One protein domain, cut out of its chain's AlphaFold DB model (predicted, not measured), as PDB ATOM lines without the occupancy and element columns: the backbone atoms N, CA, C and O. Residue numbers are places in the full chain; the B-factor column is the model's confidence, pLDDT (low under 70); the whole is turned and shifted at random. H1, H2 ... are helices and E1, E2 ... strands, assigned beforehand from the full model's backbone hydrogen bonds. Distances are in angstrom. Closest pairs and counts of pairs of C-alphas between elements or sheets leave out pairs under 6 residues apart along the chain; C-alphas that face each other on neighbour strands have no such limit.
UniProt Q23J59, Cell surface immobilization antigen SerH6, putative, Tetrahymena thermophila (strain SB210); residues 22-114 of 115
ATOM      1  N   THR A  22      20.429  -9.896 -39.099       87.88
ATOM      2  CA  THR A  22      21.478  -8.902 -38.857       87.88
ATOM      3  C   THR A  22      21.356  -8.465 -37.409       87.88
ATOM      4  O   THR A  22      20.467  -7.675 -37.116       87.88
ATOM      5  N   PRO A  23      22.163  -8.988 -36.472       89.00
ATOM      6  CA  PRO A  23      22.017  -8.631 -35.070       89.00
ATOM      7  C   PRO A  23      22.262  -7.141 -34.834       89.00
ATOM      8  O   PRO A  23      23.027  -6.497 -35.556       89.00
ATOM      9  N   GLY A  24      21.648  -6.613 -33.779       87.06
ATOM     10  CA  GLY A  24      21.926  -5.272 -33.291       87.06
ATOM     11  C   GLY A  24      23.403  -5.114 -32.934       87.06
ATOM     12  O   GLY A  24      23.989  -5.969 -32.270       87.06
ATOM     13  N   ALA A  25      23.996  -4.004 -33.366       88.00
ATOM     14  CA  ALA A  25      25.383  -3.660 -33.076       88.00
ATOM     15  C   ALA A  25      25.557  -3.062 -31.670       88.00
ATOM     16  O   ALA A  25      26.639  -3.159 -31.093       88.00
ATOM     17  N   ASN A  26      24.504  -2.451 -31.112       91.94
ATOM     18  CA  ASN A  26      24.569  -1.756 -29.830       91.94
ATOM     19  C   ASN A  26      23.715  -2.448 -28.770       91.94
ATOM     20  O   ASN A  26      22.527  -2.722 -28.974       91.94
ATOM     21  N   ALA A  27      24.325  -2.673 -27.610       93.62
ATOM     22  CA  ALA A  27      23.668  -3.206 -26.428       93.62
ATOM     23  C   ALA A  27      22.886  -2.106 -25.697       93.62
ATOM     24  O   ALA A  27      23.401  -1.016 -25.454       93.62
ATOM     25  N   ILE A  28      21.641  -2.408 -25.339       94.62
ATOM     26  CA  ILE A  28      20.722  -1.528 -24.617       94.62
ATOM     27  C   ILE A  28      20.448  -2.132 -23.242       94.62
ATOM     28  O   ILE A  28      20.271  -3.342 -23.121       94.62
ATOM     29  N   THR A  29      20.404  -1.315 -22.196       96.06
ATOM     30  CA  THR A  29      20.104  -1.797 -20.842       96.06
ATOM     31  C   THR A  29      18.607  -2.039 -20.665       96.06
ATOM     32  O   THR A  29      17.804  -1.123 -20.829       96.06
ATOM     33  N   CYS A  30      18.245  -3.259 -20.272       93.56
ATOM     34  CA  CYS A  30      16.887  -3.647 -19.903       93.56
ATOM     35  C   CYS A  30      16.932  -4.705 -18.798       93.56
ATOM     36  O   CYS A  30      17.857  -5.512 -18.737       93.56
ATOM     37  N   THR A  31      15.893  -4.780 -17.966       93.50
ATOM     38  CA  THR A  31      15.788  -5.838 -16.945       93.50
ATOM     39  C   THR A  31      15.478  -7.217 -17.541       93.50
ATOM     40  O   THR A  31      15.836  -8.227 -16.941       93.50
ATOM     41  N   ALA A  32      14.861  -7.272 -18.726       95.69
ATOM     42  CA  ALA A  32      14.641  -8.484 -19.513       95.69
ATOM     43  C   ALA A  32      14.592  -8.155 -21.014       95.69
ATOM     44  O   ALA A  32      14.088  -7.103 -21.408       95.69
ATOM     45  N   CYS A  33      15.070  -9.074 -21.853       96.62
ATOM     46  CA  CYS A  33      15.117  -8.909 -23.307       96.62
ATOM     47  C   CYS A  33      13.792  -9.337 -23.950       96.62
ATOM     48  O   CYS A  33      13.696 -10.407 -24.539       96.62
ATOM     49  N   THR A  34      12.761  -8.510 -23.779       97.62
ATOM     50  CA  THR A  34      11.407  -8.718 -24.324       97.62
ATOM     51  C   THR A  34      10.832  -7.397 -24.818       97.62
ATOM     52  O   THR A  34      11.242  -6.329 -24.367       97.62
ATOM     53  N   ASP A  35       9.829  -7.444 -25.686       97.06
ATOM     54  CA  ASP A  35       9.119  -6.267 -26.180       97.06
ATOM     55  C   ASP A  35       8.404  -5.491 -25.076       97.06
ATOM     56  O   ASP A  35       8.272  -4.270 -25.161       97.06
ATOM     57  N   ALA A  36       7.929  -6.193 -24.047       97.31
ATOM     58  CA  ALA A  36       7.254  -5.580 -22.909       97.31
ATOM     59  C   ALA A  36       8.206  -4.722 -22.063       97.31
ATOM     60  O   ALA A  36       7.769  -3.759 -21.437       97.31
ATOM     61  N   VAL A  37       9.498  -5.064 -22.051       97.25
ATOM     62  CA  VAL A  37      10.498  -4.429 -21.183       97.25
ATOM     63  C   VAL A  37      11.439  -3.514 -21.967       97.25
ATOM     64  O   VAL A  37      11.662  -2.377 -21.564       97.25
ATOM     65  N   CYS A  38      11.968  -3.974 -23.100       95.62
ATOM     66  CA  CYS A  38      12.863  -3.201 -23.962       95.62
ATOM     67  C   CYS A  38      12.134  -2.368 -25.024       95.62
ATOM     68  O   CYS A  38      12.767  -1.526 -25.659       95.62
ATOM     69  N   GLY A  39      10.827  -2.561 -25.217       96.69
ATOM     70  CA  GLY A  39      10.049  -1.924 -26.279       96.69
ATOM     71  C   GLY A  39       9.974  -2.771 -27.552       96.69
ATOM     72  O   GLY A  39      10.726  -3.720 -27.739       96.69
ATOM     73  N   LYS A  40       9.045  -2.425 -28.449       97.38
ATOM     74  CA  LYS A  40       8.766  -3.204 -29.666       97.38
ATOM     75  C   LYS A  40       9.981  -3.295 -30.598       97.38
ATOM     76  O   LYS A  40      10.676  -2.292 -30.801       97.38
ATOM     77  N   SER A  41      10.222  -4.488 -31.140       95.44
ATOM     78  CA  SER A  41      11.432  -4.861 -31.894       95.44
ATOM     79  C   SER A  41      11.174  -5.308 -33.340       95.44
ATOM     80  O   SER A  41      11.985  -6.030 -33.923       95.44
ATOM     81  N   GLY A  42      10.082  -4.836 -33.947       94.88
ATOM     82  CA  GLY A  42       9.785  -5.040 -35.362       94.88
ATOM     83  C   GLY A  42       8.517  -5.849 -35.619       94.88
ATOM     84  O   GLY A  42       7.528  -5.731 -34.899       94.88
ATOM     85  N   THR A  43       8.526  -6.635 -36.695       94.19
ATOM     86  CA  THR A  43       7.394  -7.481 -37.122       94.19
ATOM     87  C   THR A  43       7.190  -8.725 -36.264       94.19
ATOM     88  O   THR A  43       6.113  -9.317 -36.285       94.19
ATOM     89  N   THR A  44       8.224  -9.151 -35.541       93.88
ATOM     90  CA  THR A  44       8.205 -10.368 -34.728       93.88
ATOM     91  C   THR A  44       8.225  -9.990 -33.262       93.88
ATOM     92  O   THR A  44       9.041  -9.172 -32.842       93.88
ATOM     93  N   GLN A  45       7.338 -10.612 -32.490       95.00
ATOM     94  CA  GLN A  45       7.308 -10.447 -31.045       95.00
ATOM     95  C   GLN A  45       8.630 -10.911 -30.420       95.00
ATOM     96  O   GLN A  45       9.147 -11.972 -30.769       95.00
ATOM     97  N   ASP A  46       9.130 -10.131 -29.461       95.69
ATOM     98  CA  ASP A  46      10.305 -10.466 -28.650       95.69
ATOM     99  C   ASP A  46      11.553 -10.774 -29.501       95.69
ATOM    100  O   ASP A  46      12.336 -11.675 -29.200       95.69
ATOM    101  N   ASN A  47      11.781  -9.989 -30.560       95.88
ATOM    102  CA  ASN A  47      12.985 -10.025 -31.399       95.88
ATOM    103  C   ASN A  47      14.218  -9.418 -30.683       95.88
ATOM    104  O   ASN A  47      15.015  -8.665 -31.243       95.88
ATOM    105  N   TRP A  48      14.387  -9.775 -29.415       96.94
ATOM    106  CA  TRP A  48      15.480  -9.382 -28.542       96.94
ATOM    107  C   TRP A  48      16.310 -10.607 -28.159       96.94
ATOM    108  O   TRP A  48      15.814 -11.727 -28.073       96.94
ATOM    109  N   GLN A  49      17.589 -10.390 -27.891       96.44
ATOM    110  CA  GLN A  49      18.487 -11.396 -27.337       96.44
ATOM    111  C   GLN A  49      19.380 -10.768 -26.266       96.44
ATOM    112  O   GLN A  49      19.616  -9.557 -26.274       96.44
ATOM    113  N   ALA A  50      19.875 -11.593 -25.347       96.12
ATOM    114  CA  ALA A  50      20.818 -11.144 -24.330       96.12
ATOM    115  C   ALA A  50      22.112 -10.634 -24.979       96.12
ATOM    116  O   ALA A  50      22.649 -11.256 -25.897       96.12
ATOM    117  N   GLY A  51      22.595  -9.489 -24.503       92.12
ATOM    118  CA  GLY A  51      23.898  -8.950 -24.865       92.12
ATOM    119  C   GLY A  51      25.035  -9.661 -24.129       92.12
ATOM    120  O   GLY A  51      24.826 -10.537 -23.290       92.12
ATOM    121  N   THR A  52      26.267  -9.258 -24.433       89.00
ATOM    122  CA  THR A  52      27.478  -9.815 -23.807       89.00
ATOM    123  C   THR A  52      27.653  -9.375 -22.352       89.00
ATOM    124  O   THR A  52      28.270 -10.092 -21.567       89.00
ATOM    125  N   ALA A  53      27.104  -8.217 -21.975       91.75
ATOM    126  CA  ALA A  53      27.100  -7.722 -20.604       91.75
ATOM    127  C   ALA A  53      25.783  -8.061 -19.889       91.75
ATOM    128  O   ALA A  53      24.699  -8.005 -20.477       91.75
ATOM    129  N   THR A  54      25.866  -8.365 -18.591       89.81
ATOM    130  CA  THR A  54      24.691  -8.665 -17.759       89.81
ATOM    131  C   THR A  54      23.710  -7.491 -17.754       89.81
ATOM    132  O   THR A  54      24.113  -6.344 -17.579       89.81
ATOM    133  N   GLY A  55      22.418  -7.777 -17.947       90.88
ATOM    134  CA  GLY A  55      21.369  -6.749 -17.985       90.88
ATOM    135  C   GLY A  55      21.345  -5.918 -19.272       90.88
ATOM    136  O   GLY A  55      20.719  -4.859 -19.309       90.88
ATOM    137  N   THR A  56      22.033  -6.369 -20.324       96.19
ATOM    138  CA  THR A  56      21.958  -5.745 -21.645       96.19
ATOM    139  C   THR A  56      21.275  -6.653 -22.654       96.19
ATOM    140  O   THR A  56      21.332  -7.879 -22.554       96.19
ATOM    141  N   CYS A  57      20.629  -6.035 -23.635       96.81
ATOM    142  CA  CYS A  57      19.893  -6.678 -24.706       96.81
ATOM    143  C   CYS A  57      20.288  -6.066 -26.048       96.81
ATOM    144  O   CYS A  57      20.557  -4.867 -26.143       96.81
ATOM    145  N   VAL A  58      20.284  -6.878 -27.096       96.38
ATOM    146  CA  VAL A  58      20.404  -6.423 -28.484       96.38
ATOM    147  C   VAL A  58      19.226  -6.958 -29.285       96.38
ATOM    148  O   VAL A  58      18.648  -7.989 -28.938       96.38
ATOM    149  N   VAL A  59      18.858  -6.277 -30.364       96.50
ATOM    150  CA  VAL A  59      17.900  -6.830 -31.326       96.50
ATOM    151  C   VAL A  59      18.520  -8.069 -31.978       96.50
ATOM    152  O   VAL A  59      19.689  -8.055 -32.366       96.50
ATOM    153  N   LYS A  60      17.755  -9.158 -32.078       95.94
ATOM    154  CA  LYS A  60      18.234 -10.420 -32.659       95.94
ATOM    155  C   LYS A  60      18.351 -10.336 -34.182       95.94
ATOM    156  O   LYS A  60      19.327 -10.829 -34.740       95.94
ATOM    157  N   ASP A  61      17.384  -9.694 -34.835       94.69
ATOM    158  CA  ASP A  61      17.406  -9.437 -36.274       94.69
ATOM    159  C   ASP A  61      16.874  -8.040 -36.632       94.69
ATOM    160  O   ASP A  61      15.674  -7.765 -36.585       94.69
ATOM    161  N   CYS A  62      17.779  -7.155 -37.034       92.56
ATOM    162  CA  CYS A  62      17.495  -5.789 -37.450       92.56
ATOM    163  C   CYS A  62      16.688  -5.694 -38.747       92.56
ATOM    164  O   CYS A  62      16.035  -4.677 -38.969       92.56
ATOM    165  N   ASN A  63      16.659  -6.741 -39.578       91.12
ATOM    166  CA  ASN A  63      15.860  -6.741 -40.807       91.12
ATOM    167  C   ASN A  63      14.351  -6.690 -40.520       91.12
ATOM    168  O   ASN A  63      13.560  -6.284 -41.371       91.12
ATOM    169  N   LEU A  64      13.939  -7.061 -39.305       92.62
ATOM    170  CA  LEU A  64      12.539  -7.073 -38.885       92.62
ATOM    171  C   LEU A  64      12.020  -5.687 -38.471       92.62
ATOM    172  O   LEU A  64      10.820  -5.528 -38.251       92.62
ATOM    173  N   LEU A  65      12.886  -4.669 -38.397       91.75
ATOM    174  CA  LEU A  65      12.505  -3.293 -38.042       91.75
ATOM    175  C   LEU A  65      11.871  -2.526 -39.211       91.75
ATOM    176  O   LEU A  65      11.273  -1.476 -38.992       91.75
ATOM    177  N   THR A  66      12.013  -3.020 -40.441       84.06
ATOM    178  CA  THR A  66      11.538  -2.347 -41.664       84.06
ATOM    179  C   THR A  66      10.495  -3.155 -42.438       84.06
ATOM    180  O   THR A  66      10.119  -2.774 -43.544       84.06
ATOM    181  N   GLY A  67      10.046  -4.290 -41.896       79.25
ATOM    182  CA  GLY A  67       9.018  -5.121 -42.522       79.25
ATOM    183  C   GLY A  67       7.626  -4.480 -42.486       79.25
ATOM    184  O   GLY A  67       7.337  -3.608 -41.667       79.25
ATOM    185  N   ASN A  68       6.729  -4.930 -43.367       83.44
ATOM    186  CA  ASN A  68       5.337  -4.479 -43.341       83.44
ATOM    187  C   ASN A  68       4.675  -4.856 -42.001       83.44
ATOM    188  O   ASN A  68       4.762  -6.004 -41.573       83.44
ATOM    189  N   GLY A  69       4.018  -3.894 -41.352       84.69
ATOM    190  CA  GLY A  69       3.434  -4.081 -40.019       84.69
ATOM    191  C   GLY A  69       4.444  -4.069 -38.866       84.69
ATOM    192  O   GLY A  69       4.066  -4.393 -37.742       84.69
ATOM    193  N   ALA A  70       5.709  -3.704 -39.112       91.12
ATOM    194  CA  ALA A  70       6.686  -3.537 -38.044       91.12
ATOM    195  C   ALA A  70       6.222  -2.467 -37.051       91.12
ATOM    196  O   ALA A  70       5.796  -1.380 -37.445       91.12
ATOM    197  N   VAL A  71       6.362  -2.771 -35.761       95.62
ATOM    198  CA  VAL A  71       6.257  -1.779 -34.693       95.62
ATOM    199  C   VAL A  71       7.614  -1.696 -34.009       95.62
ATOM    200  O   VAL A  71       8.142  -2.701 -33.537       95.62
ATOM    201  N   VAL A  72       8.204  -0.507 -33.972       94.94
ATOM    202  CA  VAL A  72       9.582  -0.293 -33.523       94.94
ATOM    203  C   VAL A  72       9.659   0.761 -32.430       94.94
ATOM    204  O   VAL A  72       9.008   1.802 -32.472       94.94
ATOM    205  N   SER A  73      10.486   0.485 -31.430       96.06
ATOM    206  CA  SER A  73      10.819   1.406 -30.346       96.06
ATOM    207  C   SER A  73      12.146   2.123 -30.606       96.06
ATOM    208  O   SER A  73      12.986   1.659 -31.377       96.06
ATOM    209  N   ASN A  74      12.384   3.227 -29.893       95.19
ATOM    210  CA  ASN A  74      13.680   3.916 -29.922       95.19
ATOM    211  C   ASN A  74      14.836   2.999 -29.502       95.19
ATOM    212  O   ASN A  74      15.919   3.095 -30.068       95.19
ATOM    213  N   ASN A  75      14.599   2.091 -28.553       95.38
ATOM    214  CA  ASN A  75      15.598   1.119 -28.112       95.38
ATOM    215  C   ASN A  75      15.964   0.149 -29.239       95.38
ATOM    216  O   ASN A  75      17.145  -0.113 -29.456       95.38
ATOM    217  N   ALA A  76      14.973  -0.349 -29.988       95.12
ATOM    218  CA  ALA A  76      15.227  -1.221 -31.133       95.12
ATOM    219  C   ALA A  76      16.040  -0.488 -32.213       95.12
ATOM    220  O   ALA A  76      17.039  -1.013 -32.704       95.12
ATOM    221  N   CYS A  77      15.684   0.767 -32.508       93.69
ATOM    222  CA  CYS A  77      16.432   1.606 -33.445       93.69
ATOM    223  C   CYS A  77      17.873   1.867 -32.990       93.69
ATOM    224  O   CYS A  77      18.802   1.741 -33.787       93.69
ATOM    225  N   ALA A  78      18.071   2.180 -31.708       93.25
ATOM    226  CA  ALA A  78      19.395   2.388 -31.135       93.25
ATOM    227  C   ALA A  78      20.243   1.109 -31.179       93.25
ATOM    228  O   ALA A  78      21.438   1.180 -31.461       93.25
ATOM    229  N   SER A  79      19.635  -0.063 -30.961       94.25
ATOM    230  CA  SER A  79      20.350  -1.338 -31.022       94.25
ATOM    231  C   SER A  79      20.865  -1.650 -32.430       94.25
ATOM    232  O   SER A  79      21.988  -2.123 -32.588       94.25
ATOM    233  N   CYS A  80      20.085  -1.327 -33.461       91.56
ATOM    234  CA  CYS A  80      20.376  -1.672 -34.853       91.56
ATOM    235  C   CYS A  80      21.174  -0.629 -35.645       91.56
ATOM    236  O   CYS A  80      21.391  -0.813 -36.842       91.56
ATOM    237  N   SER A  81      21.601   0.477 -35.032       84.94
ATOM    238  CA  SER A  81      22.259   1.552 -35.774       84.94
ATOM    239  C   SER A  81      23.228   2.373 -34.940       84.94
ATOM    240  O   SER A  81      22.961   2.732 -33.798       84.94
ATOM    241  N   THR A  82      24.345   2.746 -35.557       71.38
ATOM    242  CA  THR A  82      25.430   3.524 -34.949       71.38
ATOM    243  C   THR A  82      25.186   5.037 -34.953       71.38
ATOM    244  O   THR A  82      25.934   5.773 -34.316       71.38
ATOM    245  N   THR A  83      24.141   5.528 -35.632       73.06
ATOM    246  CA  THR A  83      23.890   6.970 -35.840       73.06
ATOM    247  C   THR A  83      22.793   7.551 -34.942       73.06
ATOM    248  O   THR A  83      22.259   8.627 -35.213       73.06
ATOM    249  N   THR A  84      22.460   6.879 -33.835       69.69
ATOM    250  CA  THR A  84      21.394   7.273 -32.886       69.69
ATOM    251  C   THR A  84      20.012   7.516 -33.529       69.69
ATOM    252  O   THR A  84      19.380   8.543 -33.254       69.69
ATOM    253  N   PRO A  85      19.507   6.627 -34.404       84.00
ATOM    254  CA  PRO A  85      18.169   6.796 -34.948       84.00
ATOM    255  C   PRO A  85      17.100   6.609 -33.872       84.00
ATOM    256  O   PRO A  85      17.298   5.942 -32.855       84.00
ATOM    257  N   VAL A  86      15.939   7.190 -34.136       88.94
ATOM    258  CA  VAL A  86      14.737   7.078 -33.308       88.94
ATOM    259  C   VAL A  86      13.614   6.474 -34.137       88.94
ATOM    260  O   VAL A  86      13.641   6.538 -35.367       88.94
ATOM    261  N   ALA A  87      12.620   5.890 -33.482       90.06
ATOM    262  CA  ALA A  87      11.391   5.512 -34.154       90.06
ATOM    263  C   ALA A  87      10.714   6.773 -34.721       90.06
ATOM    264  O   ALA A  87      10.704   7.833 -34.088       90.06
ATOM    265  N   ASN A  88      10.159   6.674 -35.929       88.50
ATOM    266  CA  ASN A  88       9.315   7.730 -36.482       88.50
ATOM    267  C   ASN A  88       8.036   7.908 -35.636       88.50
ATOM    268  O   ASN A  88       7.707   7.086 -34.784       88.50
ATOM    269  N   SER A  89       7.263   8.965 -35.907       87.75
ATOM    270  CA  SER A  89       6.029   9.249 -35.151       87.75
ATOM    271  C   SER A  89       4.988   8.121 -35.206       87.75
ATOM    272  O   SER A  89       4.143   8.046 -34.320       87.75
ATOM    273  N   GLY A  90       5.023   7.278 -36.242       88.38
ATOM    274  CA  GLY A  90       4.136   6.121 -36.380       88.38
ATOM    275  C   GLY A  90       4.669   4.842 -35.737       88.38
ATOM    276  O   GLY A  90       3.981   3.831 -35.781       88.38
ATOM    277  N   ALA A  91       5.881   4.866 -35.173       90.50
ATOM    278  CA  ALA A  91       6.587   3.694 -34.667       90.50
ATOM    279  C   ALA A  91       6.697   2.550 -35.693       90.50
ATOM    280  O   ALA A  91       6.688   1.388 -35.314       90.50
ATOM    281  N   THR A  92       6.806   2.857 -36.987       90.06
ATOM    282  CA  THR A  92       6.867   1.866 -38.076       90.06
ATOM    283  C   THR A  92       8.243   1.729 -38.718       90.06
ATOM    284  O   THR A  92       8.480   0.786 -39.466       90.06
ATOM    285  N   ALA A  93       9.147   2.676 -38.465       88.00
ATOM    286  CA  ALA A  93      10.496   2.661 -39.014       88.00
ATOM    287  C   ALA A  93      11.466   3.462 -38.141       88.00
ATOM    288  O   ALA A  93      11.068   4.392 -37.434       88.00
ATOM    289  N   CYS A  94      12.753   3.139 -38.248       89.44
ATOM    290  CA  CYS A  94      13.830   3.920 -37.654       89.44
ATOM    291  C   CYS A  94      14.258   5.038 -38.604       89.44
ATOM    292  O   CYS A  94      14.561   4.797 -39.770       89.44
ATOM    293  N   VAL A  95      14.304   6.264 -38.097       87.44
ATOM    294  CA  VAL A  95      14.710   7.453 -38.847       87.44
ATOM    295  C   VAL A  95      15.894   8.119 -38.168       87.44
ATOM    296  O   VAL A  95      16.030   8.093 -36.942       87.44
ATOM    297  N   ALA A  96      16.765   8.736 -38.966       83.56
ATOM    298  CA  ALA A  96      17.847   9.545 -38.431       83.56
ATOM    299  C   ALA A  96      17.267  10.648 -37.536       83.56
ATOM    300  O   ALA A  96      16.288  11.310 -37.895       83.56
ATOM    301  N   LYS A  97      17.875  10.860 -36.366       76.00
ATOM    302  CA  LYS A  97      17.475  11.937 -35.462       76.00
ATOM    303  C   LYS A  97      17.815  13.276 -36.117       76.00
ATOM    304  O   LYS A  97      18.946  13.749 -36.036       76.00
ATOM    305  N   SER A  98      16.835  13.878 -36.790       64.38
ATOM    306  CA  SER A  98      16.985  15.209 -37.375       64.38
ATOM    307  C   SER A  98      17.228  16.211 -36.251       64.38
ATOM    308  O   SER A  98      16.356  16.474 -35.423       64.38
ATOM    309  N   SER A  99      18.441  16.754 -36.180       59.38
ATOM    310  CA  SER A  99      18.710  17.918 -35.350       59.38
ATOM    311  C   SER A  99      18.265  19.132 -36.158       59.38
ATOM    312  O   SER A  99      18.914  19.520 -37.124       59.38
ATOM    313  N   ALA A 100      17.142  19.741 -35.772       54.97
ATOM    314  CA  ALA A 100      16.522  20.898 -36.433       54.97
ATOM    315  C   ALA A 100      17.422  22.156 -36.571       54.97
ATOM    316  O   ALA A 100      16.958  23.211 -36.993       54.97
ATOM    317  N   LYS A 101      18.722  22.065 -36.260       49.72
ATOM    318  CA  LYS A 101      19.712  23.136 -36.415       49.72
ATOM    319  C   LYS A 101      20.006  23.500 -37.878       49.72
ATOM    320  O   LYS A 101      20.504  24.595 -38.107       49.72
ATOM    321  N   LEU A 102      19.683  22.652 -38.863       48.41
ATOM    322  CA  LEU A 102      19.954  22.957 -40.280       48.41
ATOM    323  C   LEU A 102      18.878  23.811 -40.982       48.41
ATOM    324  O   LEU A 102      19.188  24.442 -41.987       48.41
ATOM    325  N   LEU A 103      17.643  23.876 -40.472       48.25
ATOM    326  CA  LEU A 103      16.549  24.614 -41.138       48.25
ATOM    327  C   LEU A 103      16.528  26.115 -40.811       48.25
ATOM    328  O   LEU A 103      15.921  26.897 -41.534       48.25
ATOM    329  N   ILE A 104      17.215  26.537 -39.747       51.84
ATOM    330  CA  ILE A 104      17.308  27.959 -39.373       51.84
ATOM    331  C   ILE A 104      18.420  28.660 -40.175       51.84
ATOM    332  O   ILE A 104      18.346  29.863 -40.421       51.84
ATOM    333  N   ALA A 105      19.416  27.910 -40.660       47.34
ATOM    334  CA  ALA A 105      20.495  28.461 -41.476       47.34
ATOM    335  C   ALA A 105      20.010  28.921 -42.865       47.34
ATOM    336  O   ALA A 105      20.477  29.940 -43.364       47.34
ATOM    337  N   SER A 106      19.039  28.233 -43.475       49.97
ATOM    338  CA  SER A 106      18.486  28.622 -44.782       49.97
ATOM    339  C   SER A 106      17.522  29.810 -44.700       49.97
ATOM    340  O   SER A 106      17.493  30.625 -45.617       49.97
ATOM    341  N   ALA A 107      16.786  29.968 -43.596       50.75
ATOM    342  CA  ALA A 107      15.915  31.128 -43.395       50.75
ATOM    343  C   ALA A 107      16.717  32.424 -43.160       50.75
ATOM    344  O   ALA A 107      16.356  33.474 -43.687       50.75
ATOM    345  N   ALA A 108      17.839  32.349 -42.433       54.47
ATOM    346  CA  ALA A 108      18.699  33.508 -42.184       54.47
ATOM    347  C   ALA A 108      19.418  34.006 -43.453       54.47
ATOM    348  O   ALA A 108      19.557  35.211 -43.641       54.47
ATOM    349  N   VAL A 109      19.827  33.099 -44.351       54.03
ATOM    350  CA  VAL A 109      20.482  33.468 -45.620       54.03
ATOM    351  C   VAL A 109      19.500  34.118 -46.600       54.03
ATOM    352  O   VAL A 109      19.868  35.071 -47.276       54.03
ATOM    353  N   ILE A 110      18.241  33.669 -46.646       53.28
ATOM    354  CA  ILE A 110      17.219  34.281 -47.511       53.28
ATOM    355  C   ILE A 110      16.854  35.687 -47.017       53.28
ATOM    356  O   ILE A 110      16.712  36.593 -47.829       53.28
ATOM    357  N   VAL A 111      16.771  35.903 -45.700       55.38
ATOM    358  CA  VAL A 111      16.544  37.248 -45.146       55.38
ATOM    359  C   VAL A 111      17.748  38.162 -45.405       55.38
ATOM    360  O   VAL A 111      17.554  39.305 -45.794       55.38
ATOM    361  N   ALA A 112      18.984  37.669 -45.294       54.75
ATOM    362  CA  ALA A 112      20.181  38.470 -45.577       54.75
ATOM    363  C   ALA A 112      20.386  38.818 -47.069       54.75
ATOM    364  O   ALA A 112      21.140  39.735 -47.368       54.75
ATOM    365  N   LEU A 113      19.748  38.098 -47.999       51.56
ATOM    366  CA  LEU A 113      19.811  38.353 -49.449       51.56
ATOM    367  C   LEU A 113      18.623  39.174 -49.984       51.56
ATOM    368  O   LEU A 113      18.606  39.513 -51.167       51.56
ATOM    369  N   LEU A 114      17.617  39.442 -49.145       51.62
ATOM    370  CA  LEU A 114      16.419  40.223 -49.484       51.62
ATOM    371  C   LEU A 114      16.399  41.621 -48.836       51.62
ATOM    372  O   LEU A 114      15.461  42.382 -49.084       51.62
TER     373      LEU A 114
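AT A GLANCE: This is residues 22 to 114 of the 115 residues of the protein "Cell surface immobilization antigen SerH6, putative" of Tetrahymena thermophila (strain SB210) (UniProt Q23J59). A body with little regular structure holds helix H1, strand hairpin E1 E2 and helices H2 and H3; helix H4 sticks out. Of 93 printed residues, 36 are in named elements, mostly helix. The whole is loose, radius of gyration of the C-alphas 16.7 A, spans 57 by 30 by 21 A.

HOW THE PARTS SIT: H1, residues 35 to 38, and H2, residues 62 to 65, are close to but not clearly touching H3, residues 74 to 79; the closest C-alphas of H1 and H3, 38 and 75, are 6.6 A apart. E1, residues 48 to 50, and E2, residues 56 to 59, form an antiparallel hairpin, N 49 and O 58 within hydrogen-bond range at 2.8 A. Every O i to N i+4 pair is within range in H3, 7 of 11 in H4, residues 100 to 114.

IN THESE COORDINATES: C-alpha 35 is at (9.119, -6.267, -26.180); H4, 23.3 A long, ends at C-alpha 114, (16.419, 40.223, -49.484).

THE WHOLE: The printed part has no cut, link H3 to H4 is long, and pLDDT is under 70 at residues 84 and 98 to 114.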